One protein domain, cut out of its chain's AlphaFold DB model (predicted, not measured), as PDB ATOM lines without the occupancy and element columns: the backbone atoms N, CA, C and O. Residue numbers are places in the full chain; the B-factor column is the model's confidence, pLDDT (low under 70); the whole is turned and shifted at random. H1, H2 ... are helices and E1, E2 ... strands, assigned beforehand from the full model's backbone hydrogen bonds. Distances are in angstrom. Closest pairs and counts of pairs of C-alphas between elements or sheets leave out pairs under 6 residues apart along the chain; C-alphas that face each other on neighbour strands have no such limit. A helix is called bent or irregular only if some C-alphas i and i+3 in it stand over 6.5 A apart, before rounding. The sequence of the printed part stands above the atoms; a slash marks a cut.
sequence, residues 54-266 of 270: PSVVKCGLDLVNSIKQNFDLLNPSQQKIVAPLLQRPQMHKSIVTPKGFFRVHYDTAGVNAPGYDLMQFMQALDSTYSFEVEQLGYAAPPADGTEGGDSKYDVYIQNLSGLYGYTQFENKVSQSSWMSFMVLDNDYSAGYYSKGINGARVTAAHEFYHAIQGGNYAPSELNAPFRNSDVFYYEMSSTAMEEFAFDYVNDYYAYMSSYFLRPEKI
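AT A GLANCE: This is residues 54 to 266 of the 270 residues of an uncharacterized protein of Ignavibacteriae bacterium (UniProt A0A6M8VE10). A strongly twisted sheet of five strands makes a wall with helices over one face: the long helix H5 over E5 and E4, and H4 over E2. H6 packs on H5 and crosses it at a steep tilt of 49 degrees, and is itself not on the sheet; H2 lies beside the edge strand E4, H3 lies off the sheet, and H1 and H7 meet away from the sheet. The printed part has 213 residues, with seven named helices and five named strands in the order H1 H2 H3 E1 E2 H4 E3 E4 E5 H5 H6 H7; the sheet runs E1 E2 E3 E5 E4 and is mixed, and the class is mixed, helices and strands. The whole is compact and rounded, with a radius of gyration of the C-alphas of 16.3 A and spans of 43 by 40 by 38 A.

HOW THE PARTS SIT: H1, residues 54 to 57, touches H7, residues 253 to 261; their closest C-alphas, those of Ser 55 and Tyr 255, are 6.4 A apart. H2, residues 61 to 69, is on the sheet but at the sheet's level, with a height of 2.3 A; its closest C-alpha to E4, residues 165 to 174, is that of Leu 61, 5.3 A from that of Tyr 166. H3, residues 76 to 85, is near H2, with 8 pairs of C-alphas within 10 A, and is not on the sheet. E1, residues 93 to 96, and E2, residues 102 to 106, form an antiparallel hairpin, with N 95 and O 104 2.9 A apart. H4, residues 118 to 135, lies over E2 at a height over the sheet of 9.1 A and runs along the strands, only just, at 28 degrees to E2 on the local plane. E3, residues 153 to 158, is parallel to E2, with N 105 and O 155 2.8 A apart; E2, H4 and E3 are a strand-helix-strand unit, two parallel neighbour strands with a helix between them in the chain, and its crossover is left-handed. E5, residues 177 to 185, is parallel to E3, with N 156 and O 182 2.9 A apart. E4 and E5 form an antiparallel hairpin, with N 170 and O 179 2.8 A apart, and E4 bends by 65 degrees at residue 171. H5, residues 196 to 216, lies over E5 and E4 at a height of 8.4 A, along the strands at 9 degrees to E5 on the local plane; with H4 on the same face, this makes two layers, helices on one face of a sheet. H5 touches H4 at a steep tilt of 38 degrees, the same way, closest at the C-alphas of Thr 128 and Ala 205, 5.5 A apart. H6, residues 228 to 245, touches H5 at a steep tilt of 49 degrees, opposite ways, closest at the C-alphas of His 206 and Ser 238, 4.6 A apart. In H2 and H5 every O i to N i+4 pair is within hydrogen-bond range; the counts are 4 of 6 in H3, 13 of 14 in H4, 11 of 14 in H6 and 3 of 5 in H7, and H1 is too short for such a pair.

IN THESE COORDINATES: H1 begins at C-alpha 54, (174.129, 209.360, 173.145). From first to last C-alpha, H4 measures 24.2 A, E4 25.5 A, E5 25.9 A, H5 30.6 A and H6 26.1 A. H5 begins at C-alpha 196, (177.343, 214.955, 188.737), and H7 ends at C-alpha 261, (162.772, 210.170, 165.115). Three helices are irregular: H3 only just, with C-alphas 81 and 84 6.8 A apart, H6 with 229 and 232 7.4 A apart, and H7 with 254 and 257 7.1 A apart.

THE WHOLE: The two C-alphas farthest apart, those of Pro 76 and Tyr 248, are 46.6 A apart. The printed part has no cut. The links E2 to H4, H4 to E3 and H5 to H6 are long; residues 136 to 152 hold no named element. The mean pLDDT of the printed part is 92.2, and residues 54 to 56, 254 to 255, 257 to 259 and 261 to 266 are under 70.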
ATOM      1  N   PRO A  54     174.209 209.307 171.684       59.16
ATOM      2  CA  PRO A  54     174.129 209.360 173.145       59.16
ATOM      3  C   PRO A  54     172.961 208.558 173.749       59.16
ATOM      4  O   PRO A  54     172.959 208.275 174.941       59.16
ATOM      5  N   SER A  55     171.978 208.114 172.955       57.03
ATOM      6  CA  SER A  55     170.936 207.196 173.443       57.03
ATOM      7  C   SER A  55     171.477 205.811 173.825       57.03
ATOM      8  O   SER A  55     170.822 205.093 174.568       57.03
ATOM      9  N   VAL A  56     172.637 205.403 173.292       58.44
ATOM     10  CA  VAL A  56     173.248 204.081 173.544       58.44
ATOM     11  C   VAL A  56     173.922 204.013 174.922       58.44
ATOM     12  O   VAL A  56     174.214 202.925 175.404       58.44
ATOM     13  N   VAL A  57     174.149 205.155 175.577       70.00
ATOM     14  CA  VAL A  57     174.917 205.229 176.831       70.00
ATOM     15  C   VAL A  57     174.079 205.402 178.094       70.00
ATOM     16  O   VAL A  57     174.623 205.613 179.174       70.00
ATOM     17  N   LYS A  58     172.754 205.352 177.988       80.38
ATOM     18  CA  LYS A  58     171.874 205.666 179.119       80.38
ATOM     19  C   LYS A  58     171.591 204.479 180.033       80.38
ATOM     20  O   LYS A  58     171.571 204.645 181.239       80.38
ATOM     21  N   CYS A  59     171.431 203.285 179.481       90.00
ATOM     22  CA  CYS A  59     171.196 202.098 180.287       90.00
ATOM     23  C   CYS A  59     171.881 200.888 179.661       90.00
ATOM     24  O   CYS A  59     171.826 200.671 178.448       90.00
ATOM     25  N   GLY A  60     172.558 200.102 180.496       92.62
ATOM     26  CA  GLY A  60     173.241 198.877 180.096       92.62
ATOM     27  C   GLY A  60     172.443 197.601 180.373       92.62
ATOM     28  O   GLY A  60     173.053 196.532 180.381       92.62
ATOM     29  N   LEU A  61     171.124 197.683 180.598       92.88
ATOM     30  CA  LEU A  61     170.278 196.533 180.937       92.88
ATOM     31  C   LEU A  61     170.391 195.399 179.907       92.88
ATOM     32  O   LEU A  61     170.782 194.285 180.265       92.88
ATOM     33  N   ASP A  62     170.083 195.665 178.629       91.12
ATOM     34  CA  ASP A  62     170.214 194.653 177.563       91.12
ATOM     35  C   ASP A  62     171.677 194.229 177.403       91.12
ATOM     36  O   ASP A  62     171.971 193.044 177.293       91.12
ATOM     37  N   LEU A  63     172.608 195.187 177.463       92.69
ATOM     38  CA  LEU A  63     174.036 194.943 177.270       92.69
ATOM     39  C   LEU A  63     174.572 193.858 178.211       92.69
ATOM     40  O   LEU A  63     175.104 192.847 177.748       92.69
ATOM     41  N   VAL A  64     174.442 194.056 179.523       95.75
ATOM     42  CA  VAL A  64     175.039 193.151 180.513       95.75
ATOM     43  C   VAL A  64     174.287 191.820 180.580       95.75
ATOM     44  O   VAL A  64     174.903 190.751 180.630       95.75
ATOM     45  N   ASN A  65     172.953 191.859 180.520       95.12
ATOM     46  CA  ASN A  65     172.137 190.664 180.702       95.12
ATOM     47  C   ASN A  65     172.118 189.781 179.447       95.12
ATOM     48  O   ASN A  65     172.145 188.558 179.591       95.12
ATOM     49  N   SER A  66     172.189 190.348 178.236       93.19
ATOM     50  CA  SER A  66     172.356 189.558 177.009       93.19
ATOM     51  C   SER A  66     173.706 188.838 176.976       93.19
ATOM     52  O   SER A  66     173.753 187.671 176.588       93.19
ATOM     53  N   ILE A  67     174.800 189.472 177.424       95.44
ATOM     54  CA  ILE A  67     176.106 188.795 177.537       95.44
ATOM     55  C   ILE A  67     176.019 187.650 178.549       95.44
ATOM     56  O   ILE A  67     176.459 186.541 178.255       95.44
ATOM     57  N   LYS A  68     175.433 187.898 179.726       95.25
ATOM     58  CA  LYS A  68     175.326 186.898 180.796       95.25
ATOM     59  C   LYS A  68     174.483 185.688 180.392       95.25
ATOM     60  O   LYS A  68     174.912 184.558 180.601       95.25
ATOM     61  N   GLN A  69     173.318 185.908 179.785       91.94
ATOM     62  CA  GLN A  69     172.424 184.831 179.341       91.94
ATOM     63  C   GLN A  69     173.024 183.982 178.214       91.94
ATOM     64  O   GLN A  69     172.689 182.810 178.086       91.94
ATOM     65  N   ASN A  70     173.914 184.566 177.409       94.00
ATOM     66  CA  ASN A  70     174.520 183.916 176.248       94.00
ATOM     67  C   ASN A  70     176.016 183.638 176.452       94.00
ATOM     68  O   ASN A  70     176.752 183.470 175.479       94.00
ATOM     69  N   PHE A  71     176.479 183.583 177.706       95.50
ATOM     70  CA  PHE A  71     177.898 183.430 178.035       95.50
ATOM     71  C   PHE A  71     178.513 182.170 177.404       95.50
ATOM     72  O   PHE A  71     179.643 182.205 176.914       95.50
ATOM     73  N   ASP A  72     177.756 181.075 177.335       95.25
ATOM     74  CA  ASP A  72     178.212 179.808 176.749       95.25
ATOM     75  C   ASP A  72     178.346 179.849 175.216       95.25
ATOM     76  O   ASP A  72     179.035 179.012 174.635       95.25
ATOM     77  N   LEU A  73     177.734 180.838 174.552       95.06
ATOM     78  CA  LEU A  73     177.859 181.056 173.105       95.06
ATOM     79  C   LEU A  73     179.099 181.886 172.734       95.06
ATOM     80  O   LEU A  73     179.471 181.963 171.559       95.06
ATOM     81  N   LEU A  74     179.741 182.516 173.720       96.06
ATOM     82  CA  LEU A  74     180.971 183.278 173.532       96.06
ATOM     83  C   LEU A  74     182.151 182.362 173.216       96.06
ATOM     84  O   LEU A  74     182.247 181.231 173.690       96.06
ATOM     85  N   ASN A  75     183.121 182.879 172.461       95.69
ATOM     86  CA  ASN A  75     184.364 182.140 172.269       95.69
ATOM     87  C   ASN A  75     185.216 182.131 173.563       95.69
ATOM     88  O   ASN A  75     185.089 183.040 174.390       95.69
ATOM     89  N   PRO A  76     186.140 181.165 173.744       97.44
ATOM     90  CA  PRO A  76     186.899 181.029 174.992       97.44
ATOM     91  C   PRO A  76     187.710 182.269 175.398       97.44
ATOM     92  O   PRO A  76     187.937 182.499 176.585       97.44
ATOM     93  N   SER A  77     188.166 183.076 174.435       96.38
ATOM     94  CA  SER A  77     188.887 184.321 174.726       96.38
ATOM     95  C   SER A  77     187.945 185.389 175.279       96.38
ATOM     96  O   SER A  77     188.286 186.049 176.254       96.38
ATOM     97  N   GLN A  78     186.747 185.523 174.705       96.94
ATOM     98  CA  GLN A  78     185.715 186.430 175.209       96.94
ATOM     99  C   GLN A  78     185.243 186.019 176.601       96.94
ATOM    100  O   GLN A  78     185.205 186.866 177.487       96.94
ATOM    101  N   GLN A  79     184.969 184.727 176.822       97.94
ATOM    102  CA  GLN A  79     184.581 184.202 178.136       97.94
ATOM    103  C   GLN A  79     185.597 184.580 179.217       97.94
ATOM    104  O   GLN A  79     185.217 185.091 180.267       97.94
ATOM    105  N   LYS A  80     186.898 184.409 178.943       97.56
ATOM    106  CA  LYS A  80     187.973 184.791 179.875       97.56
ATOM    107  C   LYS A  80     187.996 186.285 180.194       97.56
ATOM    108  O   LYS A  80     188.340 186.645 181.314       97.56
ATOM    109  N   ILE A  81     187.661 187.136 179.226       96.62
ATOM    110  CA  ILE A  81     187.647 188.592 179.408       96.62
ATOM    111  C   ILE A  81     186.417 189.025 180.211       96.62
ATOM    112  O   ILE A  81     186.555 189.810 181.143       96.62
ATOM    113  N   VAL A  82     185.222 188.526 179.873       97.25
ATOM    114  CA  VAL A  82     183.971 189.028 180.468       97.25
ATOM    115  C   VAL A  82     183.587 188.336 181.773       97.25
ATOM    116  O   VAL A  82     182.922 188.958 182.591       97.25
ATOM    117  N   ALA A  83     184.031 187.098 182.023       97.88
ATOM    118  CA  ALA A  83     183.740 186.380 183.268       97.88
ATOM    119  C   ALA A  83     184.036 187.190 184.547       97.88
ATOM    120  O   ALA A  83     183.140 187.274 185.388       97.88
ATOM    121  N   PRO A  84     185.224 187.816 184.717       96.81
ATOM    122  CA  PRO A  84     185.485 188.655 185.887       96.81
ATOM    123  C   PRO A  84     184.665 189.952 185.895       96.81
ATOM    124  O   PRO A  84     184.357 190.461 186.966       96.81
ATOM    125  N   LEU A  85     184.288 190.484 184.728       96.75
ATOM    126  CA  LEU A  85     183.515 191.728 184.609       96.75
ATOM    127  C   LEU A  85     182.032 191.550 184.946       96.75
ATOM    128  O   LEU A  85     181.374 192.523 185.299       96.75
ATOM    129  N   LEU A  86     181.523 190.320 184.839       97.19
ATOM    130  CA  LEU A  86     180.168 189.934 185.234       97.19
ATOM    131  C   LEU A  86     180.058 189.576 186.725       97.19
ATOM    132  O   LEU A  86     178.963 189.267 187.193       97.19
ATOM    133  N   GLN A  87     181.160 189.571 187.479       97.06
ATOM    134  CA  GLN A  87     181.105 189.405 188.933       97.06
ATOM    135  C   GLN A  87     180.725 190.721 189.613       97.06
ATOM    136  O   GLN A  87     180.949 191.803 189.064       97.06
ATOM    137  N   ARG A  88     180.203 190.633 190.841       97.12
ATOM    138  CA  ARG A  88     180.035 191.803 191.711       97.12
ATOM    139  C   ARG A  88     181.379 192.529 191.876       97.12
ATOM    140  O   ARG A  88     182.367 191.884 192.254       97.12
ATOM    141  N   PRO A  89     181.448 193.842 191.594       96.31
ATOM    142  CA  PRO A  89     182.689 194.591 191.720       96.31
ATOM    143  C   PRO A  89     183.286 194.525 193.127       96.31
ATOM    144  O   PRO A  89     182.576 194.589 194.124       96.31
ATOM    145  N   GLN A  90     184.611 194.431 193.213       95.38
ATOM    146  CA  GLN A  90     185.324 194.543 194.485       95.38
ATOM    147  C   GLN A  90     185.766 195.991 194.675       95.38
ATOM    148  O   GLN A  90     186.556 196.492 193.878       95.38
ATOM    149  N   MET A  91     185.253 196.639 195.721       97.69
ATOM    150  CA  MET A  91     185.459 198.064 195.991       97.69
ATOM    151  C   MET A  91     186.182 198.273 197.326       97.69
ATOM    152  O   MET A  91     186.112 197.428 198.219       97.69
ATOM    153  N   HIS A  92     186.863 199.408 197.504       98.31
ATOM    154  CA  HIS A  92     187.621 199.684 198.734       98.31
ATOM    155  C   HIS A  92     186.758 199.716 200.005       98.31
ATOM    156  O   HIS A  92     187.233 199.345 201.082       98.31
ATOM    157  N   LYS A  93     185.534 200.247 199.916       98.44
ATOM    158  CA  LYS A  93     184.622 200.422 201.052       98.44
ATOM    159  C   LYS A  93     183.175 200.179 200.650       98.44
ATOM    160  O   LYS A  93     182.811 200.311 199.485       98.44
ATOM    161  N   SER A  94     182.341 199.932 201.659       98.62
ATOM    162  CA  SER A  94     180.894 200.053 201.538       98.62
ATOM    163  C   SER A  94     180.277 200.812 202.711       98.62
ATOM    164  O   SER A  94     180.861 200.900 203.794       98.62
ATOM    165  N   ILE A  95     179.114 201.411 202.473       98.62
ATOM    166  CA  ILE A  95     178.338 202.170 203.454       98.62
ATOM    167  C   ILE A  95     176.848 201.887 203.266       98.62
ATOM    168  O   ILE A  95     176.371 201.730 202.148       98.62
ATOM    169  N   VAL A  96     176.113 201.805 204.370       98.81
ATOM    170  CA  VAL A  96     174.658 201.647 204.349       98.81
ATOM    171  C   VAL A  96     174.006 203.025 204.284       98.81
ATOM    172  O   VAL A  96     174.409 203.941 205.001       98.81
ATOM    173  N   THR A  97     173.001 203.155 203.424       98.75
ATOM    174  CA  THR A  97     172.171 204.365 203.291       98.75
ATOM    175  C   THR A  97     171.482 204.752 204.610       98.75
ATOM    176  O   THR A  97     171.201 203.875 205.428       98.75
ATOM    177  N   PRO A  98     171.184 206.044 204.854       98.75
ATOM    178  CA  PRO A  98     170.568 206.507 206.100       98.75
ATOM    179  C   PRO A  98     169.291 205.768 206.530       98.75
ATOM    180  O   PRO A  98     169.129 205.505 207.722       98.75
ATOM    181  N   LYS A  99     168.396 205.416 205.596       98.44
ATOM    182  CA  LYS A  99     167.187 204.622 205.890       98.44
ATOM    183  C   LYS A  99     167.428 203.113 205.870       98.44
ATOM    184  O   LYS A  99     166.577 202.352 206.319       98.44
ATOM    185  N   GLY A 100     168.598 202.673 205.413       98.06
ATOM    186  CA  GLY A 100     169.023 201.280 205.478       98.06
ATOM    187  C   GLY A 100     168.474 200.386 204.369       98.06
ATOM    188  O   GLY A 100     168.504 199.168 204.536       98.06
ATOM    189  N   PHE A 101     168.000 200.955 203.259       98.44
ATOM    190  CA  PHE A 101     167.476 200.183 202.127       98.44
ATOM    191  C   PHE A 101     168.583 199.630 201.224       98.44
ATOM    192  O   PHE A 101     168.481 198.506 200.732       98.44
ATOM    193  N   PHE A 102     169.670 200.389 201.071       98.81
ATOM    194  CA  PHE A 102     170.783 200.052 200.183       98.81
ATOM    195  C   PHE A 102     172.120 199.983 200.905       98.81
ATOM    196  O   PHE A 102     172.358 200.719 201.877       98.81
ATOM    197  N   ARG A 103     173.022 199.175 200.347       98.81
ATOM    198  CA  ARG A 103     174.457 199.195 200.619       98.81
ATOM    199  C   ARG A 103     175.200 199.702 199.383       98.81
ATOM    200  O   ARG A 103     175.095 199.141 198.301       98.81
ATOM    201  N   VAL A 104     175.962 200.777 199.555       98.88
ATOM    202  CA  VAL A 104     176.723 201.430 198.485       98.88
ATOM    203  C   VAL A 104     178.193 201.050 198.596       98.88
ATOM    204  O   VAL A 104     178.816 201.310 199.623       98.88
ATOM    205  N   HIS A 105     178.751 200.478 197.536       98.88
ATOM    206  CA  HIS A 105     180.144 200.058 197.389       98.88
ATOM    207  C   HIS A 105     180.904 201.029 196.491       98.88
ATOM    208  O   HIS A 105     180.452 201.342 195.391       98.88
ATOM    209  N   TYR A 106     182.062 201.508 196.939       98.81
ATOM    210  CA  TYR A 106     182.812 202.546 196.233       98.81
ATOM    211  C   TYR A 106     184.312 202.495 196.526       98.81
ATOM    212  O   TYR A 106     184.754 202.055 197.595       98.81
ATOM    213  N   ASP A 107     185.101 202.997 195.578       98.75
ATOM    214  CA  ASP A 107     186.529 203.206 195.777       98.75
ATOM    215  C   ASP A 107     186.787 204.567 196.426       98.75
ATOM    216  O   ASP A 107     186.152 205.576 196.133       98.75
ATOM    217  N   THR A 108     187.748 204.606 197.343       98.06
ATOM    218  CA  THR A 108     188.152 205.831 198.057       98.06
ATOM    219  C   THR A 108     189.162 206.685 197.290       98.06
ATOM    220  O   THR A 108     189.470 207.795 197.718       98.06
ATOM    221  N   ALA A 109     189.716 206.155 196.200       97.56
ATOM    222  CA  ALA A 109     190.706 206.799 195.347       97.56
ATOM    223  C   ALA A 109     190.754 206.097 193.981       97.56
ATOM    224  O   ALA A 109     190.242 204.990 193.829       97.56
ATOM    225  N   GLY A 110     191.434 206.706 193.010       97.06
ATOM    226  CA  GLY A 110     191.580 206.146 191.668       97.06
ATOM    227  C   GLY A 110     190.388 206.453 190.766       97.06
ATOM    228  O   GLY A 110     189.535 207.270 191.096       97.06
ATOM    229  N   VAL A 111     190.360 205.812 189.596       95.81
ATOM    230  CA  VAL A 111     189.416 206.153 188.519       95.81
ATOM    231  C   VAL A 111     187.958 205.865 188.862       95.81
ATOM    232  O   VAL A 111     187.098 206.499 188.281       95.81
ATOM    233  N   ASN A 112     187.682 204.958 189.801       97.62
ATOM    234  CA  ASN A 112     186.322 204.612 190.231       97.62
ATOM    235  C   ASN A 112     185.816 205.465 191.404       97.62
ATOM    236  O   ASN A 112     184.693 205.259 191.861       97.62
ATOM    237  N   ALA A 113     186.645 206.356 191.959       98.12
ATOM    238  CA  ALA A 113     186.242 207.138 193.119       98.12
ATOM    239  C   ALA A 113     185.058 208.055 192.760       98.12
ATOM    240  O   ALA A 113     185.106 208.694 191.703       98.12
ATOM    241  N   PRO A 114     184.018 208.152 193.608       98.19
ATOM    242  CA  PRO A 114     182.886 209.029 193.338       98.19
ATOM    243  C   PRO A 114     183.323 210.492 193.153       98.19
ATOM    244  O   PRO A 114     184.005 211.061 194.006       98.19
ATOM    245  N   GLY A 115     182.905 211.106 192.048       97.88
ATOM    246  CA  GLY A 115     183.087 212.521 191.716       97.88
ATOM    247  C   GLY A 115     181.946 213.425 192.198       97.88
ATOM    248  O   GLY A 115     181.949 214.623 191.915       97.88
ATOM    249  N   TYR A 116     180.968 212.874 192.920       97.69
ATOM    250  CA  TYR A 116     179.832 213.585 193.514       97.69
ATOM    251  C   TYR A 116     179.726 213.337 195.028       97.69
ATOM    252  O   TYR A 116     180.379 212.458 195.588       97.69
ATOM    253  N   ASP A 117     178.893 214.131 195.709       98.06
ATOM    254  CA  ASP A 117     178.662 213.997 197.149       98.06
ATOM    255  C   ASP A 117     177.944 212.677 197.478       98.06
ATOM    256  O   ASP A 117     176.785 212.462 197.112       98.06
ATOM    257  N   LEU A 118     178.645 211.788 198.188       98.06
ATOM    258  CA  LEU A 118     178.150 210.448 198.499       98.06
ATOM    259  C   LEU A 118     176.942 210.468 199.451       98.06
ATOM    260  O   LEU A 118     176.085 209.592 199.363       98.06
ATOM    261  N   MET A 119     176.840 211.457 200.345       98.50
ATOM    262  CA  MET A 119     175.693 211.573 201.251       98.50
ATOM    263  C   MET A 119     174.429 211.959 200.483       98.50
ATOM    264  O   MET A 119     173.384 211.343 200.682       98.50
ATOM    265  N   GLN A 120     174.528 212.919 199.561       98.56
ATOM    266  CA  GLN A 120     173.419 213.280 198.678       98.56
ATOM    267  C   GLN A 120     173.002 212.111 197.786       98.56
ATOM    268  O   GLN A 120     171.811 211.929 197.549       98.56
ATOM    269  N   PHE A 121     173.957 211.307 197.314       98.75
ATOM    270  CA  PHE A 121     173.648 210.113 196.531       98.75
ATOM    271  C   PHE A 121     172.916 209.050 197.361       98.75
ATOM    272  O   PHE A 121     171.889 208.532 196.934       98.75
ATOM    273  N   MET A 122     173.362 208.781 198.591       98.81
ATOM    274  CA  MET A 122     172.654 207.869 199.499       98.81
ATOM    275  C   MET A 122     171.231 208.346 199.831       98.81
ATOM    276  O   MET A 122     170.310 207.538 199.901       98.81
ATOM    277  N   GLN A 123     171.031 209.655 200.003       98.69
ATOM    278  CA  GLN A 123     169.702 210.246 200.192       98.69
ATOM    279  C   GLN A 123     168.828 210.144 198.937       98.69
ATOM    280  O   GLN A 123     167.608 210.022 199.058       98.69
ATOM    281  N   ALA A 124     169.432 210.186 197.745       98.69
ATOM    282  CA  ALA A 124     168.732 209.955 196.490       98.69
ATOM    283  C   ALA A 124     168.246 208.505 196.399       98.69
ATOM    284  O   ALA A 124     167.065 208.301 196.162       98.69
ATOM    285  N   LEU A 125     169.103 207.524 196.700       98.88
ATOM    286  CA  LEU A 125     168.718 206.108 196.762       98.88
ATOM    287  C   LEU A 125     167.547 205.873 197.727       98.88
ATOM    288  O   LEU A 125     166.537 205.278 197.358       98.88
ATOM    289  N   ASP A 126     167.639 206.404 198.947       98.75
ATOM    290  CA  ASP A 126     166.557 206.299 199.929       98.75
ATOM    291  C   ASP A 126     165.258 206.973 199.458       98.75
ATOM    292  O   ASP A 126     164.165 206.491 199.756       98.75
ATOM    293  N   SER A 127     165.362 208.092 198.731       98.31
ATOM    294  CA  SER A 127     164.210 208.770 198.122       98.31
ATOM    295  C   SER A 127     163.588 207.934 197.004       98.31
ATOM    296  O   SER A 127     162.368 207.790 196.981       98.31
ATOM    297  N   THR A 128     164.411 207.331 196.141       98.75
ATOM    298  CA  THR A 128     163.995 206.410 195.077       98.75
ATOM    299  C   THR A 128     163.210 205.231 195.646       98.75
ATOM    300  O   THR A 128     162.088 204.982 195.216       98.75
ATOM    301  N   TYR A 129     163.729 204.552 196.675       98.75
ATOM    302  CA  TYR A 129     163.011 203.443 197.313       98.75
ATOM    303  C   TYR A 129     161.693 203.898 197.939       98.75
ATOM    304  O   TYR A 129     160.651 203.281 197.724       98.75
ATOM    305  N   SER A 130     161.713 205.003 198.692       98.50
ATOM    306  CA  SER A 130     160.490 205.554 199.277       98.50
ATOM    307  C   SER A 130     159.456 205.952 198.224       98.50
ATOM    308  O   SER A 130     158.261 205.929 198.502       98.50
ATOM    309  N   PHE A 131     159.876 206.343 197.026       98.50
ATOM    310  CA  PHE A 131     158.953 206.634 195.942       98.50
ATOM    311  C   PHE A 131     158.419 205.346 195.300       98.50
ATOM    312  O   PHE A 131     157.222 205.072 195.360       98.50
ATOM    313  N   GLU A 132     159.293 204.512 194.747       98.56
ATOM    314  CA  GLU A 132     158.884 203.355 193.946       98.56
ATOM    315  C   GLU A 132     158.260 202.234 194.789       98.56
ATOM    316  O   GLU A 132     157.233 201.664 194.422       98.56
ATOM    317  N   VAL A 133     158.825 201.924 195.955       98.56
ATOM    318  CA  VAL A 133     158.324 200.832 196.804       98.56
ATOM    319  C   VAL A 133     157.236 201.329 197.745       98.56
ATOM    320  O   VAL A 133     156.154 200.748 197.796       98.56
ATOM    321  N   GLU A 134     157.492 202.401 198.499       98.38
ATOM    322  CA  GLU A 134     156.568 202.801 199.570       98.38
ATOM    323  C   GLU A 134     155.369 203.613 199.055       98.38
ATOM    324  O   GLU A 134     154.254 203.404 199.533       98.38
ATOM    325  N   GLN A 135     155.565 204.522 198.091       98.06
ATOM    326  CA  GLN A 135     154.475 205.357 197.563       98.06
ATOM    327  C   GLN A 135     153.730 204.696 196.400       98.06
ATOM    328  O   GLN A 135     152.501 204.668 196.417       98.06
ATOM    329  N   LEU A 136     154.443 204.160 195.401       97.94
ATOM    330  CA  LEU A 136     153.808 203.473 194.265       97.94
ATOM    331  C   LEU A 136     153.379 202.037 194.601       97.94
ATOM    332  O   LEU A 136     152.501 201.490 193.932       97.94
ATOM    333  N   GLY A 137     153.940 201.439 195.658       98.00
ATOM    334  CA  GLY A 137     153.527 200.130 196.163       98.00
ATOM    335  C   GLY A 137     154.133 198.941 195.416       98.00
ATOM    336  O   GLY A 137     153.596 197.834 195.511       98.00
ATOM    337  N   TYR A 138     155.218 199.137 194.659       98.12
ATOM    338  CA  TYR A 138     155.918 198.022 194.027       98.12
ATOM    339  C   TYR A 138     156.592 197.124 195.068       98.12
ATOM    340  O   TYR A 138     157.055 197.578 196.112       98.12
ATOM    341  N   ALA A 139     156.686 195.826 194.778       97.62
ATOM    342  CA  ALA A 139     157.439 194.909 195.623       97.62
ATOM    343  C   ALA A 139     158.945 195.176 195.486       97.62
ATOM    344  O   ALA A 139     159.488 195.120 194.380       97.62
ATOM    345  N   ALA A 140     159.621 195.417 196.614       97.38
ATOM    346  CA  ALA A 140     161.070 195.593 196.648       97.38
ATOM    347  C   ALA A 140     161.800 194.368 196.063       97.38
ATOM    348  O   ALA A 140     161.347 193.239 196.302       97.38
ATOM    349  N   PRO A 141     162.924 194.553 195.341       97.00
ATOM    350  CA  PRO A 141     163.685 193.442 194.776       97.00
ATOM    351  C   PRO A 141     164.074 192.416 195.853       97.00
ATOM    352  O   PRO A 141     164.275 192.787 197.014       97.00
ATOM    353  N   PRO A 142     164.183 191.125 195.501       96.81
ATOM    354  CA  PRO A 142     164.541 190.089 196.456       96.81
ATOM    355  C   PRO A 142     165.954 190.329 196.994       96.81
ATOM    356  O   PRO A 142     166.861 190.698 196.249       96.81
ATOM    357  N   ALA A 143     166.135 190.079 198.289       95.12
ATOM    358  CA  ALA A 143     167.446 190.142 198.920       95.12
ATOM    359  C   ALA A 143     168.373 189.029 198.411       95.12
ATOM    360  O   ALA A 143     167.928 187.940 198.042       95.12
ATOM    361  N   ASP A 144     169.670 189.290 198.492       92.25
ATOM    362  CA  ASP A 144     170.778 188.426 198.073       92.25
ATOM    363  C   ASP A 144     171.503 187.721 199.229       92.25
ATOM    364  O   ASP A 144     172.553 187.094 199.064       92.25
ATOM    365  N   GLY A 145     170.902 187.757 200.418       92.31
ATOM    366  CA  GLY A 145     171.414 187.087 201.602       92.31
ATOM    367  C   GLY A 145     172.592 187.832 202.219       92.31
ATOM    368  O   GLY A 145     172.386 188.741 203.018       92.31
ATOM    369  N   THR A 146     173.811 187.372 201.944       93.69
ATOM    370  CA  THR A 146     175.054 187.968 202.472       93.69
ATOM    371  C   THR A 146     176.011 188.416 201.374       93.69
ATOM    372  O   THR A 146     177.107 188.888 201.683       93.69
ATOM    373  N   GLU A 147     175.639 188.228 200.107       93.94
ATOM    374  CA  GLU A 147     176.409 188.746 198.981       93.94
ATOM    375  C   GLU A 147     176.472 190.275 199.085       93.94
ATOM    376  O   GLU A 147     175.550 190.901 199.580       93.94
ATOM    377  N   GLY A 148     177.610 190.891 198.748       93.31
ATOM    378  CA  GLY A 148     177.808 192.332 198.987       93.31
ATOM    379  C   GLY A 148     177.878 192.759 200.467       93.31
ATOM    380  O   GLY A 148     178.222 193.899 200.770       93.31
ATOM    381  N   GLY A 149     177.697 191.844 201.421       94.94
ATOM    382  CA  GLY A 149     178.046 192.026 202.832       94.94
ATOM    383  C   GLY A 149     176.870 192.112 203.804       94.94
ATOM    384  O   GLY A 149     177.094 191.984 205.008       94.94
ATOM    385  N   ASP A 150     175.639 192.296 203.331       96.00
ATOM    386  CA  ASP A 150     174.397 192.070 204.079       96.00
ATOM    387  C   ASP A 150     173.227 191.860 203.107       96.00
ATOM    388  O   ASP A 150     173.449 191.701 201.922       96.00
ATOM    389  N   SER A 151     171.990 191.827 203.605       95.88
ATOM    390  CA  SER A 151     170.804 191.541 202.790       95.88
ATOM    391  C   SER A 151     170.159 192.792 202.172       95.88
ATOM    392  O   SER A 151     168.948 192.792 201.934       95.88
ATOM    393  N   LYS A 152     170.892 193.908 202.069       98.19
ATOM    394  CA  LYS A 152     170.386 195.168 201.493       98.19
ATOM    395  C   LYS A 152     170.651 195.181 200.001       98.19
ATOM    396  O   LYS A 152     171.565 194.521 199.537       98.19
ATOM    397  N   TYR A 153     169.890 195.980 199.258       98.56
ATOM    398  CA  TYR A 153     170.119 196.074 197.822       98.56
ATOM    399  C   TYR A 153     171.476 196.735 197.536       98.56
ATOM    400  O   TYR A 153     171.753 197.836 198.027       98.56
ATOM    401  N   ASP A 154     172.326 196.061 196.764       98.81
ATOM    402  CA  ASP A 154     173.684 196.523 196.498       98.81
ATOM    403  C   ASP A 154     173.775 197.477 195.306       98.81
ATOM    404  O   ASP A 154     173.251 197.237 194.214       98.81
ATOM    405  N   VAL A 155     174.541 198.544 195.521       98.88
ATOM    406  CA  VAL A 155     174.844 199.579 194.533       98.88
ATOM    407  C   VAL A 155     176.351 199.737 194.445       98.88
ATOM    408  O   VAL A 155     176.994 200.059 195.441       98.88
ATOM    409  N   TYR A 156     176.930 199.550 193.265       98.88
ATOM    410  CA  TYR A 156     178.367 199.714 193.044       98.88
ATOM    411  C   TYR A 156     178.634 200.982 192.236       98.88
ATOM    412  O   TYR A 156     178.004 201.209 191.210       98.88
ATOM    413  N   ILE A 157     179.594 201.791 192.675       98.81
ATOM    414  CA  ILE A 157     180.016 202.998 191.964       98.81
ATOM    415  C   ILE A 157     181.329 202.710 191.239       98.81
ATOM    416  O   ILE A 157     182.326 202.387 191.881       98.81
ATOM    417  N   GLN A 158     181.349 202.824 189.912       97.94
ATOM    418  CA  GLN A 158     182.546 202.595 189.097       97.94
ATOM    419  C   GLN A 158     182.615 203.584 187.941       97.94
ATOM    420  O   GLN A 158     181.595 204.113 187.526       97.94
ATOM    421  N   ASN A 159     183.802 203.796 187.378       96.56
ATOM    422  CA  ASN A 159     183.893 204.507 186.106       96.56
ATOM    423  C   ASN A 159     183.353 203.622 184.984       96.56
ATOM    424  O   ASN A 159     183.860 202.516 184.766       96.56
ATOM    425  N   LEU A 160     182.327 204.111 184.288       95.00
ATOM    426  CA  LEU A 160     181.638 203.390 183.225       95.00
ATOM    427  C   LEU A 160     181.884 203.989 181.833       95.00
ATOM    428  O   LEU A 160     181.208 203.625 180.871       95.00
ATOM    429  N   SER A 161     182.880 204.869 181.693       91.06
ATOM    430  CA  SER A 161     183.367 205.405 180.411       91.06
ATOM    431  C   SER A 161     182.253 205.942 179.496       91.06
ATOM    432  O   SER A 161     182.263 205.709 178.282       91.06
ATOM    433  N   GLY A 162     181.288 206.655 180.078       88.06
ATOM    434  CA  GLY A 162     180.176 207.286 179.368       88.06
ATOM    435  C   GLY A 162     178.825 206.602 179.570       88.06
ATOM    436  O   GLY A 162     177.810 207.260 179.365       88.06
ATOM    437  N   LEU A 163     178.784 205.334 180.001       92.25
ATOM    438  CA  LEU A 163     177.536 204.662 180.382       92.25
ATOM    439  C   LEU A 163     177.029 205.216 181.726       92.25
ATOM    440  O   LEU A 163     177.815 205.414 182.642       92.25
ATOM    441  N   TYR A 164     175.730 205.480 181.852       94.94
ATOM    442  CA  TYR A 164     175.102 205.975 183.090       94.94
ATOM    443  C   TYR A 164     175.063 204.910 184.183       94.94
ATOM    444  O   TYR A 164     175.478 205.161 185.317       94.94
ATOM    445  N   GLY A 165     174.582 203.721 183.839       97.00
ATOM    446  CA  GLY A 165     174.473 202.610 184.764       97.00
ATOM    447  C   GLY A 165     173.959 201.349 184.090       97.00
ATOM    448  O   GLY A 165     173.704 201.315 182.881       97.00
ATOM    449  N   TYR A 166     173.889 200.284 184.878       97.81
ATOM    450  CA  TYR A 166     173.227 199.050 184.497       97.81
ATOM    451  C   TYR A 166     172.790 198.246 185.715       97.81
ATOM    452  O   TYR A 166     173.495 198.161 186.724       97.81
ATOM    453  N   THR A 167     171.674 197.550 185.551       98.50
ATOM    454  CA  THR A 167     171.185 196.534 186.477       98.50
ATOM    455  C   THR A 167     171.555 195.150 185.967       98.50
ATOM    456  O   THR A 167     171.202 194.760 184.849       98.50
ATOM    457  N   GLN A 168     172.274 194.382 186.783       98.25
ATOM    458  CA  GLN A 168     172.691 193.030 186.437       98.25
ATOM    459  C   GLN A 168     171.907 192.008 187.259       98.25
ATOM    460  O   GLN A 168     172.058 191.931 188.477       98.25
ATOM    461  N   PHE A 169     171.121 191.166 186.586       97.56
ATOM    462  CA  PHE A 169     170.430 190.063 187.246       97.56
ATOM    463  C   PHE A 169     171.378 188.901 187.536       97.56
ATOM    464  O   PHE A 169     172.337 188.639 186.805       97.56
ATOM    465  N   GLU A 170     171.107 188.185 188.619       95.38
ATOM    466  CA  GLU A 170     171.910 187.072 189.110       95.38
ATOM    467  C   GLU A 170     171.099 185.785 189.151       95.38
ATOM    468  O   GLU A 170     170.737 185.268 188.095       95.38
ATOM    469  N   ASN A 171     170.858 185.229 190.337       93.56
ATOM    470  CA  ASN A 171     170.199 183.939 190.447       93.56
ATOM    471  C   ASN A 171     168.684 184.125 190.541       93.56
ATOM    472  O   ASN A 171     168.179 185.048 191.190       93.56
ATOM    473  N   LYS A 172     167.965 183.195 189.916       94.56
ATOM    474  CA  LYS A 172     166.514 183.084 190.019       94.56
ATOM    475  C   LYS A 172     166.134 182.627 191.432       94.56
ATOM    476  O   LYS A 172     166.606 181.590 191.892       94.56
ATOM    477  N   VAL A 173     165.285 183.397 192.108       94.81
ATOM    478  CA  VAL A 173     164.794 183.132 193.475       94.81
ATOM    479  C   VAL A 173     163.472 182.371 193.433       94.81
ATOM    480  O   VAL A 173     163.253 181.431 194.195       94.81
ATOM    481  N   SER A 174     162.583 182.753 192.517       94.44
ATOM    482  CA  SER A 174     161.289 182.103 192.292       94.44
ATOM    483  C   SER A 174     160.914 182.178 190.811       94.44
ATOM    484  O   SER A 174     161.677 182.702 190.002       94.44
ATOM    485  N   GLN A 175     159.748 181.654 190.414       92.81
ATOM    486  CA  GLN A 175     159.325 181.627 189.005       92.81
ATOM    487  C   GLN A 175     159.385 182.999 188.316       92.81
ATOM    488  O   GLN A 175     159.776 183.049 187.152       92.81
ATOM    489  N   SER A 176     159.090 184.074 189.050       94.94
ATOM    490  CA  SER A 176     159.038 185.455 188.550       94.94
ATOM    491  C   SER A 176     159.983 186.402 189.293       94.94
ATOM    492  O   SER A 176     159.781 187.611 189.269       94.94
ATOM    493  N   SER A 177     161.001 185.865 189.972       96.69
ATOM    494  CA  SER A 177     161.864 186.659 190.847       96.69
ATOM    495  C   SER A 177     163.339 186.358 190.638       96.69
ATOM    496  O   SER A 177     163.740 185.191 190.638       96.69
ATOM    497  N   TRP A 178     164.138 187.414 190.486       97.38
ATOM    498  CA  TRP A 178     165.582 187.358 190.273       97.38
ATOM    499  C   TRP A 178     166.306 188.317 191.208       97.38
ATOM    500  O   TRP A 178     165.923 189.477 191.337       97.38
ATOM    501  N   MET A 179     167.392 187.852 191.821       97.38
ATOM    502  CA  MET A 179     168.319 188.756 192.503       97.38
ATOM    503  C   MET A 179     169.005 189.654 191.480       97.38
ATOM    504  O   MET A 179     169.176 189.273 190.318       97.38
ATOM    505  N   SER A 180     169.404 190.841 191.910       98.38
ATOM    506  CA  SER A 180     170.185 191.762 191.097       98.38
ATOM    507  C   SER A 180     170.994 192.700 191.976       98.38
ATOM    508  O   SER A 180     170.732 192.834 193.167       98.38
ATOM    509  N   PHE A 181     171.948 193.365 191.346       98.69
ATOM    510  CA  PHE A 181     172.591 194.563 191.858       98.69
ATOM    511  C   PHE A 181     172.676 195.582 190.724       98.69
ATOM    512  O   PHE A 181     172.565 195.218 189.545       98.69
ATOM    513  N   MET A 182     172.939 196.840 191.065       98.75
ATOM    514  CA  MET A 182     173.163 197.881 190.064       98.75
ATOM    515  C   MET A 182     174.561 198.481 190.157       98.75
ATOM    516  O   MET A 182     175.168 198.544 191.229       98.75
ATOM    517  N   VAL A 183     175.080 198.908 189.010       98.81
ATOM    518  CA  VAL A 183     176.359 199.609 188.892       98.81
ATOM    519  C   VAL A 183     176.116 200.949 188.227       98.81
ATOM    520  O   VAL A 183     175.513 201.001 187.159       98.81
ATOM    521  N   LEU A 184     176.572 202.019 188.863       98.56
ATOM    522  CA  LEU A 184     176.360 203.400 188.442       98.56
ATOM    523  C   LEU A 184     177.701 204.081 188.172       98.56
ATOM    524  O   LEU A 184     178.714 203.737 188.794       98.56
ATOM    525  N   ASP A 185     177.694 205.048 187.253       98.06
ATOM    526  CA  ASP A 185     178.879 205.839 186.945       98.06
ATOM    527  C   ASP A 185     179.366 206.630 188.168       98.06
ATOM    528  O   ASP A 185     178.600 207.030 189.057       98.06
ATOM    529  N   ASN A 186     180.676 206.833 188.243       98.00
ATOM    530  CA  ASN A 186     181.298 207.456 189.394       98.00
ATOM    531  C   ASN A 186     181.217 208.976 189.384       98.00
ATOM    532  O   ASN A 186     181.313 209.551 190.463       98.00
ATOM    533  N   ASP A 187     181.048 209.650 188.244       96.44
ATOM    534  CA  ASP A 187     181.140 211.113 188.214       96.44
ATOM    535  C   ASP A 187     180.124 211.835 187.324       96.44
ATOM    536  O   ASP A 187     179.841 213.011 187.583       96.44
ATOM    537  N   TYR A 188     179.532 211.162 186.336       94.69
ATOM    538  CA  TYR A 188     178.598 211.746 185.375       94.69
ATOM    539  C   TYR A 188     179.138 213.058 184.764       94.69
ATOM    540  O   TYR A 188     178.427 214.063 184.669       94.69
ATOM    541  N   SER A 189     180.427 213.116 184.419       89.44
ATOM    542  CA  SER A 189     181.118 214.368 184.076       89.44
ATOM    543  C   SER A 189     181.007 214.767 182.595       89.44
ATOM    544  O   SER A 189     180.474 215.836 182.255       89.44
ATOM    545  N   ALA A 190     181.526 213.932 181.691       81.38
ATOM    546  CA  ALA A 190     181.634 214.192 180.257       81.38
ATOM    547  C   ALA A 190     180.812 213.184 179.441       81.38
ATOM    548  O   ALA A 190     180.885 211.987 179.679       81.38
ATOM    549  N   GLY A 191     180.033 213.671 178.469       77.12
ATOM    550  CA  GLY A 191     179.133 212.834 177.656       77.12
ATOM    551  C   GLY A 191     177.739 212.622 178.260       77.12
ATOM    552  O   GLY A 191     176.830 212.191 177.556       77.12
ATOM    553  N   TYR A 192     177.543 213.010 179.521       83.38
ATOM    554  CA  TYR A 192     176.269 212.944 180.231       83.38
ATOM    555  C   TYR A 192     175.436 214.214 180.006       83.38
ATOM    556  O   TYR A 192     175.972 215.329 179.990       83.38
ATOM    557  N   TYR A 193     174.124 214.038 179.843       85.94
ATOM    558  CA  TYR A 193     173.163 215.134 179.736       85.94
ATOM    559  C   TYR A 193     172.990 215.816 181.102       85.94
ATOM    560  O   TYR A 193     173.429 216.953 181.282       85.94
ATOM    561  N   SER A 194     172.457 215.095 182.092       89.19
ATOM    562  CA  SER A 194     172.532 215.480 183.504       89.19
ATOM    563  C   SER A 194     173.854 215.044 184.116       89.19
ATOM    564  O   SER A 194     174.256 213.890 183.990       89.19
ATOM    565  N   LYS A 195     174.523 215.977 184.797       91.81
ATOM    566  CA  LYS A 195     175.886 215.789 185.305       91.81
ATOM    567  C   LYS A 195     175.959 215.669 186.820       91.81
ATOM    568  O   LYS A 195     175.068 216.146 187.532       91.81
ATOM    569  N   GLY A 196     177.057 215.098 187.310       96.00
ATOM    570  CA  GLY A 196     177.343 214.955 188.737       96.00
ATOM    571  C   GLY A 196     176.195 214.290 189.498       96.00
ATOM    572  O   GLY A 196     175.598 213.320 189.036       96.00
ATOM    573  N   ILE A 197     175.836 214.863 190.650       97.31
ATOM    574  CA  ILE A 197     174.778 214.321 191.513       97.31
ATOM    575  C   ILE A 197     173.408 214.212 190.824       97.31
ATOM    576  O   ILE A 197     172.637 213.318 191.153       97.31
ATOM    577  N   ASN A 198     173.092 215.079 189.858       96.50
ATOM    578  CA  ASN A 198     171.817 214.993 189.142       96.50
ATOM    579  C   ASN A 198     171.788 213.804 188.177       96.50
ATOM    580  O   ASN A 198     170.763 213.138 188.099       96.50
ATOM    581  N   GLY A 199     172.910 213.496 187.513       95.75
ATOM    582  CA  GLY A 199     173.053 212.262 186.732       95.75
ATOM    583  C   GLY A 199     172.912 211.017 187.613       95.75
ATOM    584  O   GLY A 199     172.144 210.112 187.297       95.75
ATOM    585  N   ALA A 200     173.557 211.019 188.782       97.94
ATOM    586  CA  ALA A 200     173.462 209.920 189.743       97.94
ATOM    587  C   ALA A 200     172.031 209.699 190.275       97.94
ATOM    588  O   ALA A 200     171.611 208.557 190.433       97.94
ATOM    589  N   ARG A 201     171.268 210.775 190.520       98.12
ATOM    590  CA  ARG A 201     169.866 210.718 190.979       98.12
ATOM    591  C   ARG A 201     168.961 210.000 189.986       98.12
ATOM    592  O   ARG A 201     168.357 208.995 190.337       98.12
ATOM    593  N   VAL A 202     168.897 210.494 188.751       96.50
ATOM    594  CA  VAL A 202     168.013 209.910 187.729       96.50
ATOM    595  C   VAL A 202     168.417 208.475 187.406       96.50
ATOM    596  O   VAL A 202     167.556 207.607 187.332       96.50
ATOM    597  N   THR A 203     169.723 208.186 187.360       97.31
ATOM    598  CA  THR A 203     170.206 206.814 187.141       97.31
ATOM    599  C   THR A 203     169.800 205.882 188.277       97.31
ATOM    600  O   THR A 203     169.442 204.738 188.026       97.31
ATOM    601  N   ALA A 204     169.828 206.350 189.529       98.56
ATOM    602  CA  ALA A 204     169.401 205.543 190.666       98.56
ATOM    603  C   ALA A 204     167.921 205.150 190.569       98.56
ATOM    604  O   ALA A 204     167.607 203.993 190.822       98.56
ATOM    605  N   ALA A 205     167.036 206.076 190.178       98.50
ATOM    606  CA  ALA A 205     165.629 205.757 189.914       98.50
ATOM    607  C   ALA A 205     165.474 204.782 188.738       98.50
ATOM    608  O   ALA A 205     164.847 203.737 188.872       98.50
ATOM    609  N   HIS A 206     166.119 205.072 187.606       97.94
ATOM    610  CA  HIS A 206     166.034 204.235 186.407       97.94
ATOM    611  C   HIS A 206     166.469 202.786 186.673       97.94
ATOM    612  O   HIS A 206     165.732 201.839 186.408       97.94
ATOM    613  N   GLU A 207     167.661 202.600 187.239       98.62
ATOM    614  CA  GLU A 207     168.227 201.268 187.459       98.62
ATOM    615  C   GLU A 207     167.528 200.520 188.600       98.62
ATOM    616  O   GLU A 207     167.283 199.316 188.503       98.62
ATOM    617  N   PHE A 208     167.120 201.210 189.669       98.75
ATOM    618  CA  PHE A 208     166.368 200.541 190.726       98.75
ATOM    619  C   PHE A 208     165.005 200.042 190.230       98.75
ATOM    620  O   PHE A 208     164.579 198.944 190.607       98.75
ATOM    621  N   TYR A 209     164.368 200.757 189.302       98.56
ATOM    622  CA  TYR A 209     163.124 200.279 188.720       98.56
ATOM    623  C   TYR A 209     163.318 199.016 187.867       98.56
ATOM    624  O   TYR A 209     162.504 198.090 187.944       98.56
ATOM    625  N   HIS A 210     164.436 198.880 187.144       98.31
ATOM    626  CA  HIS A 210     164.794 197.604 186.512       98.31
ATOM    627  C   HIS A 210     164.932 196.469 187.529       98.31
ATOM    628  O   HIS A 210     164.435 195.358 187.295       98.31
ATOM    629  N   ALA A 211     165.556 196.742 188.676       98.56
ATOM    630  CA  ALA A 211     165.672 195.771 189.756       98.56
ATOM    631  C   ALA A 211     164.300 195.318 190.270       98.56
ATOM    632  O   ALA A 211     164.108 194.130 190.529       98.56
ATOM    633  N   ILE A 212     163.333 196.233 190.378       98.50
ATOM    634  CA  ILE A 212     161.945 195.919 190.744       98.50
ATOM    635  C   ILE A 212     161.302 195.031 189.674       98.50
ATOM    636  O   ILE A 212     160.765 193.967 190.001       98.50
ATOM    637  N   GLN A 213     161.392 195.432 188.402       97.75
ATOM    638  CA  GLN A 213     160.772 194.734 187.272       97.75
ATOM    639  C   GLN A 213     161.217 193.269 187.193       97.75
ATOM    640  O   GLN A 213     160.382 192.366 187.244       97.75
ATOM    641  N   GLY A 214     162.524 193.001 187.131       96.44
ATOM    642  CA  GLY A 214     163.015 191.616 187.098       96.44
ATOM    643  C   GLY A 214     163.020 190.932 188.471       96.44
ATOM    644  O   GLY A 214     163.030 189.701 188.555       96.44
ATOM    645  N   GLY A 215     162.973 191.712 189.552       97.19
ATOM    646  CA  GLY A 215     163.005 191.228 190.927       97.19
ATOM    647  C   GLY A 215     161.735 190.514 191.359       97.19
ATOM    648  O   GLY A 215     161.829 189.507 192.053       97.19
ATOM    649  N   ASN A 216     160.559 190.983 190.941       94.88
ATOM    650  CA  ASN A 216     159.281 190.370 191.333       94.88
ATOM    651  C   ASN A 216     158.279 190.191 190.188       94.88
ATOM    652  O   ASN A 216     157.224 189.587 190.398       94.88
ATOM    653  N   TYR A 217     158.587 190.692 188.991       95.56
ATOM    654  CA  TYR A 217     157.662 190.704 187.857       95.56
ATOM    655  C   TYR A 217     158.270 190.077 186.594       95.56
ATOM    656  O   TYR A 217     157.786 190.312 185.485       95.56
ATOM    657  N   ALA A 218     159.300 189.237 186.752       95.31
ATOM    658  CA  ALA A 218     159.896 188.528 185.629       95.31
ATOM    659  C   ALA A 218     158.897 187.530 184.999       95.31
ATOM    660  O   ALA A 218     158.083 186.926 185.714       95.31
ATOM    661  N   PRO A 219     158.957 187.291 183.676       92.94
ATOM    662  CA  PRO A 219     158.070 186.344 183.004       92.94
ATOM    663  C   PRO A 219     158.207 184.924 183.573       92.94
ATOM    664  O   PRO A 219     159.271 184.306 183.504       92.94
ATOM    665  N   SER A 220     157.116 184.398 184.136       92.12
ATOM    666  CA  SER A 220     157.105 183.129 184.884       92.12
ATOM    667  C   SER A 220     157.510 181.907 184.052       92.12
ATOM    668  O   SER A 220     158.095 180.949 184.561       92.12
ATOM    669  N   GLU A 221     157.211 181.952 182.758       90.19
ATOM    670  CA  GLU A 221     157.441 180.897 181.781       90.19
ATOM    671  C   GLU A 221     158.854 180.917 181.188       90.19
ATOM    672  O   GLU A 221     159.208 180.026 180.416       90.19
ATOM    673  N   LEU A 222     159.673 181.909 181.556       86.19
ATOM    674  CA  LEU A 222     161.043 182.044 181.082       86.19
ATOM    675  C   LEU A 222     162.045 181.772 182.194       86.19
ATOM    676  O   LEU A 222     161.873 182.135 183.361       86.19
ATOM    677  N   ASN A 223     163.170 181.180 181.809       89.69
ATOM    678  CA  ASN A 223     164.360 181.167 182.647       89.69
ATOM    679  C   ASN A 223     165.237 182.400 182.371       89.69
ATOM    680  O   ASN A 223     166.441 182.280 182.180       89.69
ATOM    681  N   ALA A 224     164.604 183.574 182.318       91.50
ATOM    682  CA  ALA A 224     165.251 184.866 182.138       91.50
ATOM    683  C   ALA A 224     164.517 185.950 182.958       91.50
ATOM    684  O   ALA A 224     163.318 185.802 183.211       91.50
ATOM    685  N   PRO A 225     165.207 187.030 183.372       92.25
ATOM    686  CA  PRO A 225     164.608 188.145 184.110       92.25
ATOM    687  C   PRO A 225     163.622 188.985 183.281       92.25
ATOM    688  O   PRO A 225     162.731 189.605 183.847       92.25
ATOM    689  N   PHE A 226     163.750 188.990 181.953       90.88
ATOM    690  CA  PHE A 226     162.859 189.699 181.033       90.88
ATOM    691  C   PHE A 226     162.913 189.062 179.637       90.88
ATOM    692  O   PHE A 226     163.818 188.279 179.334       90.88
ATOM    693  N   ARG A 227     161.945 189.390 178.772       87.19
ATOM    694  CA  ARG A 227     162.000 189.056 177.339       87.19
ATOM    695  C   ARG A 227     162.766 190.134 176.595       87.19
ATOM    696  O   ARG A 227     162.471 191.312 176.761       87.19
ATOM    697  N   ASN A 228     163.643 189.743 175.677       81.19
ATOM    698  CA  ASN A 228     164.350 190.704 174.823       81.19
ATOM    699  C   ASN A 228     163.393 191.574 173.984       81.19
ATOM    700  O   ASN A 228     163.704 192.729 173.706       81.19
ATOM    701  N   SER A 229     162.216 191.052 173.621       82.38
ATOM    702  CA  SER A 229     161.155 191.815 172.945       82.38
ATOM    703  C   SER A 229     160.564 192.934 173.803       82.38
ATOM    704  O   SER A 229     160.018 193.892 173.264       82.38
ATOM    705  N   ASP A 230     160.675 192.821 175.126       85.75
ATOM    706  CA  ASP A 230     160.016 193.712 176.078       85.75
ATOM    707  C   ASP A 230     160.973 194.818 176.558       85.75
ATOM    708  O   ASP A 230     160.532 195.734 177.243       85.75
ATOM    709  N   VAL A 231     162.257 194.799 176.164       86.06
ATOM    710  CA  VAL A 231     163.282 195.771 176.608       86.06
ATOM    711  C   VAL A 231     162.811 197.214 176.439       86.06
ATOM    712  O   VAL A 231     162.953 198.010 177.355       86.06
ATOM    713  N   PHE A 232     162.167 197.552 175.318       84.94
ATOM    714  CA  PHE A 232     161.632 198.900 175.109       84.94
ATOM    715  C   PHE A 232     160.649 199.332 176.212       84.94
ATOM    716  O   PHE A 232     160.704 200.470 176.671       84.94
ATOM    717  N   TYR A 233     159.770 198.431 176.660       87.88
ATOM    718  CA  TYR A 233     158.829 198.708 177.745       87.88
ATOM    719  C   TYR A 233     159.549 198.901 179.085       87.88
ATOM    720  O   TYR A 233     159.203 199.815 179.840       87.88
ATOM    721  N   TYR A 234     160.560 198.074 179.362       91.88
ATOM    722  CA  TYR A 234     161.361 198.175 180.582       91.88
ATOM    723  C   TYR A 234     162.084 199.524 180.635       91.88
ATOM    724  O   TYR A 234     161.963 200.236 181.628       91.88
ATOM    725  N   GLU A 235     162.751 199.913 179.546       91.00
ATOM    726  CA  GLU A 235     163.454 201.196 179.426       91.00
ATOM    727  C   GLU A 235     162.490 202.381 179.531       91.00
ATOM    728  O   GLU A 235     162.693 203.266 180.350       91.00
ATOM    729  N   MET A 236     161.388 202.383 178.772       90.50
ATOM    730  CA  MET A 236     160.439 203.504 178.760       90.50
ATOM    731  C   MET A 236     159.816 203.759 180.137       90.50
ATOM    732  O   MET A 236     159.633 204.908 180.536       90.50
ATOM    733  N   SER A 237     159.462 202.696 180.860       93.94
ATOM    734  CA  SER A 237     158.879 202.835 182.196       93.94
ATOM    735  C   SER A 237     159.915 203.189 183.268       93.94
ATOM    736  O   SER A 237     159.559 203.884 184.213       93.94
ATOM    737  N   SER A 238     161.183 202.811 183.089       95.12
ATOM    738  CA  SER A 238     162.290 203.228 183.966       95.12
ATOM    739  C   SER A 238     162.671 204.690 183.742       95.12
ATOM    740  O   SER A 238     162.795 205.445 184.702       95.12
ATOM    741  N   THR A 239     162.679 205.148 182.487       91.88
ATOM    742  CA  THR A 239     162.843 206.570 182.151       91.88
ATOM    743  C   THR A 239     161.721 207.431 182.739       91.88
ATOM    744  O   THR A 239     161.950 208.574 183.115       91.88
ATOM    745  N   ALA A 240     160.499 206.901 182.865       92.38
ATOM    746  CA  ALA A 240     159.428 207.617 183.557       92.38
ATOM    747  C   ALA A 240     159.714 207.785 185.064       92.38
ATOM    748  O   ALA A 240     159.364 208.819 185.630       92.38
ATOM    749  N   MET A 241     160.382 206.815 185.704       95.88
ATOM    750  CA  MET A 241     160.771 206.923 187.118       95.88
ATOM    751  C   MET A 241     161.835 207.995 187.355       95.88
ATOM    752  O   MET A 241     161.805 208.621 188.412       95.88
ATOM    753  N   GLU A 242     162.705 208.276 186.376       93.69
ATOM    754  CA  GLU A 242     163.632 209.417 186.443       93.69
ATOM    755  C   GLU A 242     162.879 210.724 186.749       93.69
ATOM    756  O   GLU A 242     163.224 211.439 187.690       93.69
ATOM    757  N   GLU A 243     161.814 210.990 185.988       89.88
ATOM    758  CA  GLU A 243     160.990 212.197 186.106       89.88
ATOM    759  C   GLU A 243     160.110 212.171 187.358       89.88
ATOM    760  O   GLU A 243     159.968 213.173 188.051       89.88
ATOM    761  N   PHE A 244     159.508 211.024 187.677       92.19
ATOM    762  CA  PHE A 244     158.586 210.946 188.808       92.19
ATOM    763  C   PHE A 244     159.292 211.030 190.165       92.19
ATOM    764  O   PHE A 244     158.739 211.605 191.102       92.19
ATOM    765  N   ALA A 245     160.503 210.479 190.277       92.62
ATOM    766  CA  ALA A 245     161.289 210.544 191.504       92.62
ATOM    767  C   ALA A 245     162.059 211.871 191.638       92.62
ATOM    768  O   ALA A 245     162.278 212.342 192.758       92.62
ATOM    769  N   PHE A 246     162.474 212.476 190.518       93.69
ATOM    770  CA  PHE A 246     163.326 213.668 190.493       93.69
ATOM    771  C   PHE A 246     162.881 214.687 189.431       93.69
ATOM    772  O   PHE A 246     163.663 215.059 188.560       93.69
ATOM    773  N   ASP A 247     161.661 215.209 189.566       88.50
ATOM    774  CA  ASP A 247     161.007 216.172 188.650       88.50
ATOM    775  C   ASP A 247     161.797 217.469 188.361       88.50
ATOM    776  O   ASP A 247     161.574 218.177 187.379       88.50
ATOM    777  N   TYR A 248     162.767 217.806 189.211       85.88
ATOM    778  CA  TYR A 248     163.675 218.935 189.016       85.88
ATOM    779  C   TYR A 248     164.892 218.599 188.132       85.88
ATOM    780  O   TYR A 248     165.699 219.489 187.840       85.88
ATOM    781  N   VAL A 249     165.051 217.341 187.705       83.31
ATOM    782  CA  VAL A 249     166.120 216.862 186.819       83.31
ATOM    783  C   VAL A 249     165.524 216.359 185.502       83.31
ATOM    784  O   VAL A 249     165.188 215.194 185.348       83.31
ATOM    785  N   ASN A 250     165.489 217.236 184.500       82.81
ATOM    786  CA  ASN A 250     164.929 216.940 183.175       82.81
ATOM    787  C   ASN A 250     165.870 216.094 182.284       82.81
ATOM    788  O   ASN A 250     166.144 216.462 181.138       82.81
ATOM    789  N   ASP A 251     166.416 214.985 182.792       76.75
ATOM    790  CA  ASP A 251     167.333 214.128 182.021       76.75
ATOM    791  C   ASP A 251     166.639 213.445 180.835       76.75
ATOM    792  O   ASP A 251     167.268 213.188 179.800       76.75
ATOM    793  N   TYR A 252     165.315 213.271 180.934       72.19
ATOM    794  CA  TYR A 252     164.504 212.620 179.916       72.19
ATOM    795  C   TYR A 252     164.524 213.336 178.548       72.19
ATOM    796  O   TYR A 252     164.277 212.724 177.501       72.19
ATOM    797  N   TYR A 253     164.875 214.629 178.516       71.81
ATOM    798  CA  TYR A 253     165.085 215.390 177.278       71.81
ATOM    799  C   TYR A 253     166.137 214.756 176.362       71.81
ATOM    800  O   TYR A 253     166.047 214.892 175.139       71.81
ATOM    801  N   ALA A 254     167.091 214.007 176.923       67.31
ATOM    802  CA  ALA A 254     168.081 213.265 176.151       67.31
ATOM    803  C   ALA A 254     167.461 212.163 175.265       67.31
ATOM    804  O   ALA A 254     168.030 211.837 174.221       67.31
ATOM    805  N   TYR A 255     166.298 211.608 175.631       66.31
ATOM    806  CA  TYR A 255     165.648 210.526 174.877       66.31
ATOM    807  C   TYR A 255     164.641 211.024 173.835       66.31
ATOM    808  O   TYR A 255     164.365 210.317 172.862       66.31
ATOM    809  N   MET A 256     164.108 212.241 174.004       73.06
ATOM    810  CA  MET A 256     163.004 212.768 173.187       73.06
ATOM    811  C   MET A 256     163.299 212.713 171.685       73.06
ATOM    812  O   MET A 256     162.469 212.241 170.912       73.06
ATOM    813  N   SER A 257     164.492 213.138 171.261       66.50
ATOM    814  CA  SER A 257     164.874 213.102 169.844       66.50
ATOM    815  C   SER A 257     164.860 211.676 169.289       66.50
ATOM    816  O   SER A 257     164.317 211.440 168.214       66.50
ATOM    817  N   SER A 258     165.386 210.706 170.039       65.25
ATOM    818  CA  SER A 258     165.404 209.300 169.638       65.25
ATOM    819  C   SER A 258     163.994 208.721 169.517       65.25
ATOM    820  O   SER A 258     163.722 208.023 168.541       65.25
ATOM    821  N   TYR A 259     163.099 209.022 170.464       67.69
ATOM    822  CA  TYR A 259     161.715 208.542 170.425       67.69
ATOM    823  C   TYR A 259     160.915 209.160 169.274       67.69
ATOM    824  O   TYR A 259     160.207 208.442 168.571       67.69
ATOM    825  N   PHE A 260     161.065 210.464 169.020       70.75
ATOM    826  CA  PHE A 260     160.336 211.130 167.935       70.75
ATOM    827  C   PHE A 260     160.868 210.798 166.541       70.75
ATOM    828  O   PHE A 260     160.095 210.794 165.586       70.75
ATOM    829  N   LEU A 261     162.167 210.517 166.404       61.09
ATOM    830  CA  LEU A 261     162.772 210.170 165.115       61.09
ATOM    831  C   LEU A 261     162.606 208.693 164.745       61.09
ATOM    832  O   LEU A 261     162.806 208.348 163.584       61.09
ATOM    833  N   ARG A 262     162.271 207.831 165.714       60.66
ATOM    834  CA  ARG A 262     162.102 206.383 165.515       60.66
ATOM    835  C   ARG A 262     160.774 205.874 166.095       60.66
ATOM    836  O   ARG A 262     160.790 204.992 166.959       60.66
ATOM    837  N   PRO A 263     159.614 206.412 165.670       59.12
ATOM    838  CA  PRO A 263     158.310 206.004 166.196       59.12
ATOM    839  C   PRO A 263     157.985 204.530 165.906       59.12
ATOM    840  O   PRO A 263     157.214 203.910 166.633       59.12
ATOM    841  N   GLU A 264     158.606 203.925 164.893       58.00
ATOM    842  CA  GLU A 264     158.525 202.489 164.620       58.00
ATOM    843  C   GLU A 264     159.110 201.627 165.745       58.00
ATOM    844  O   GLU A 264     158.727 200.473 165.882       58.00
ATOM    845  N   LYS A 265     159.989 202.175 166.595       52.88
ATOM    846  CA  LYS A 265     160.461 201.481 167.804       52.88
ATOM    847  C   LYS A 265     159.467 201.549 168.966       52.88
ATOM    848  O   LYS A 265     159.578 200.740 169.878       52.88
ATOM    849  N   ILE A 266     158.508 202.478 168.927       49.47
ATOM    850  CA  ILE A 266     157.416 202.600 169.912       49.47
ATOM    851  C   ILE A 266     156.338 201.541 169.640       49.47
ATOM    852  O   ILE A 266     155.725 201.014 170.564       49.47
TER     853      ILE A 266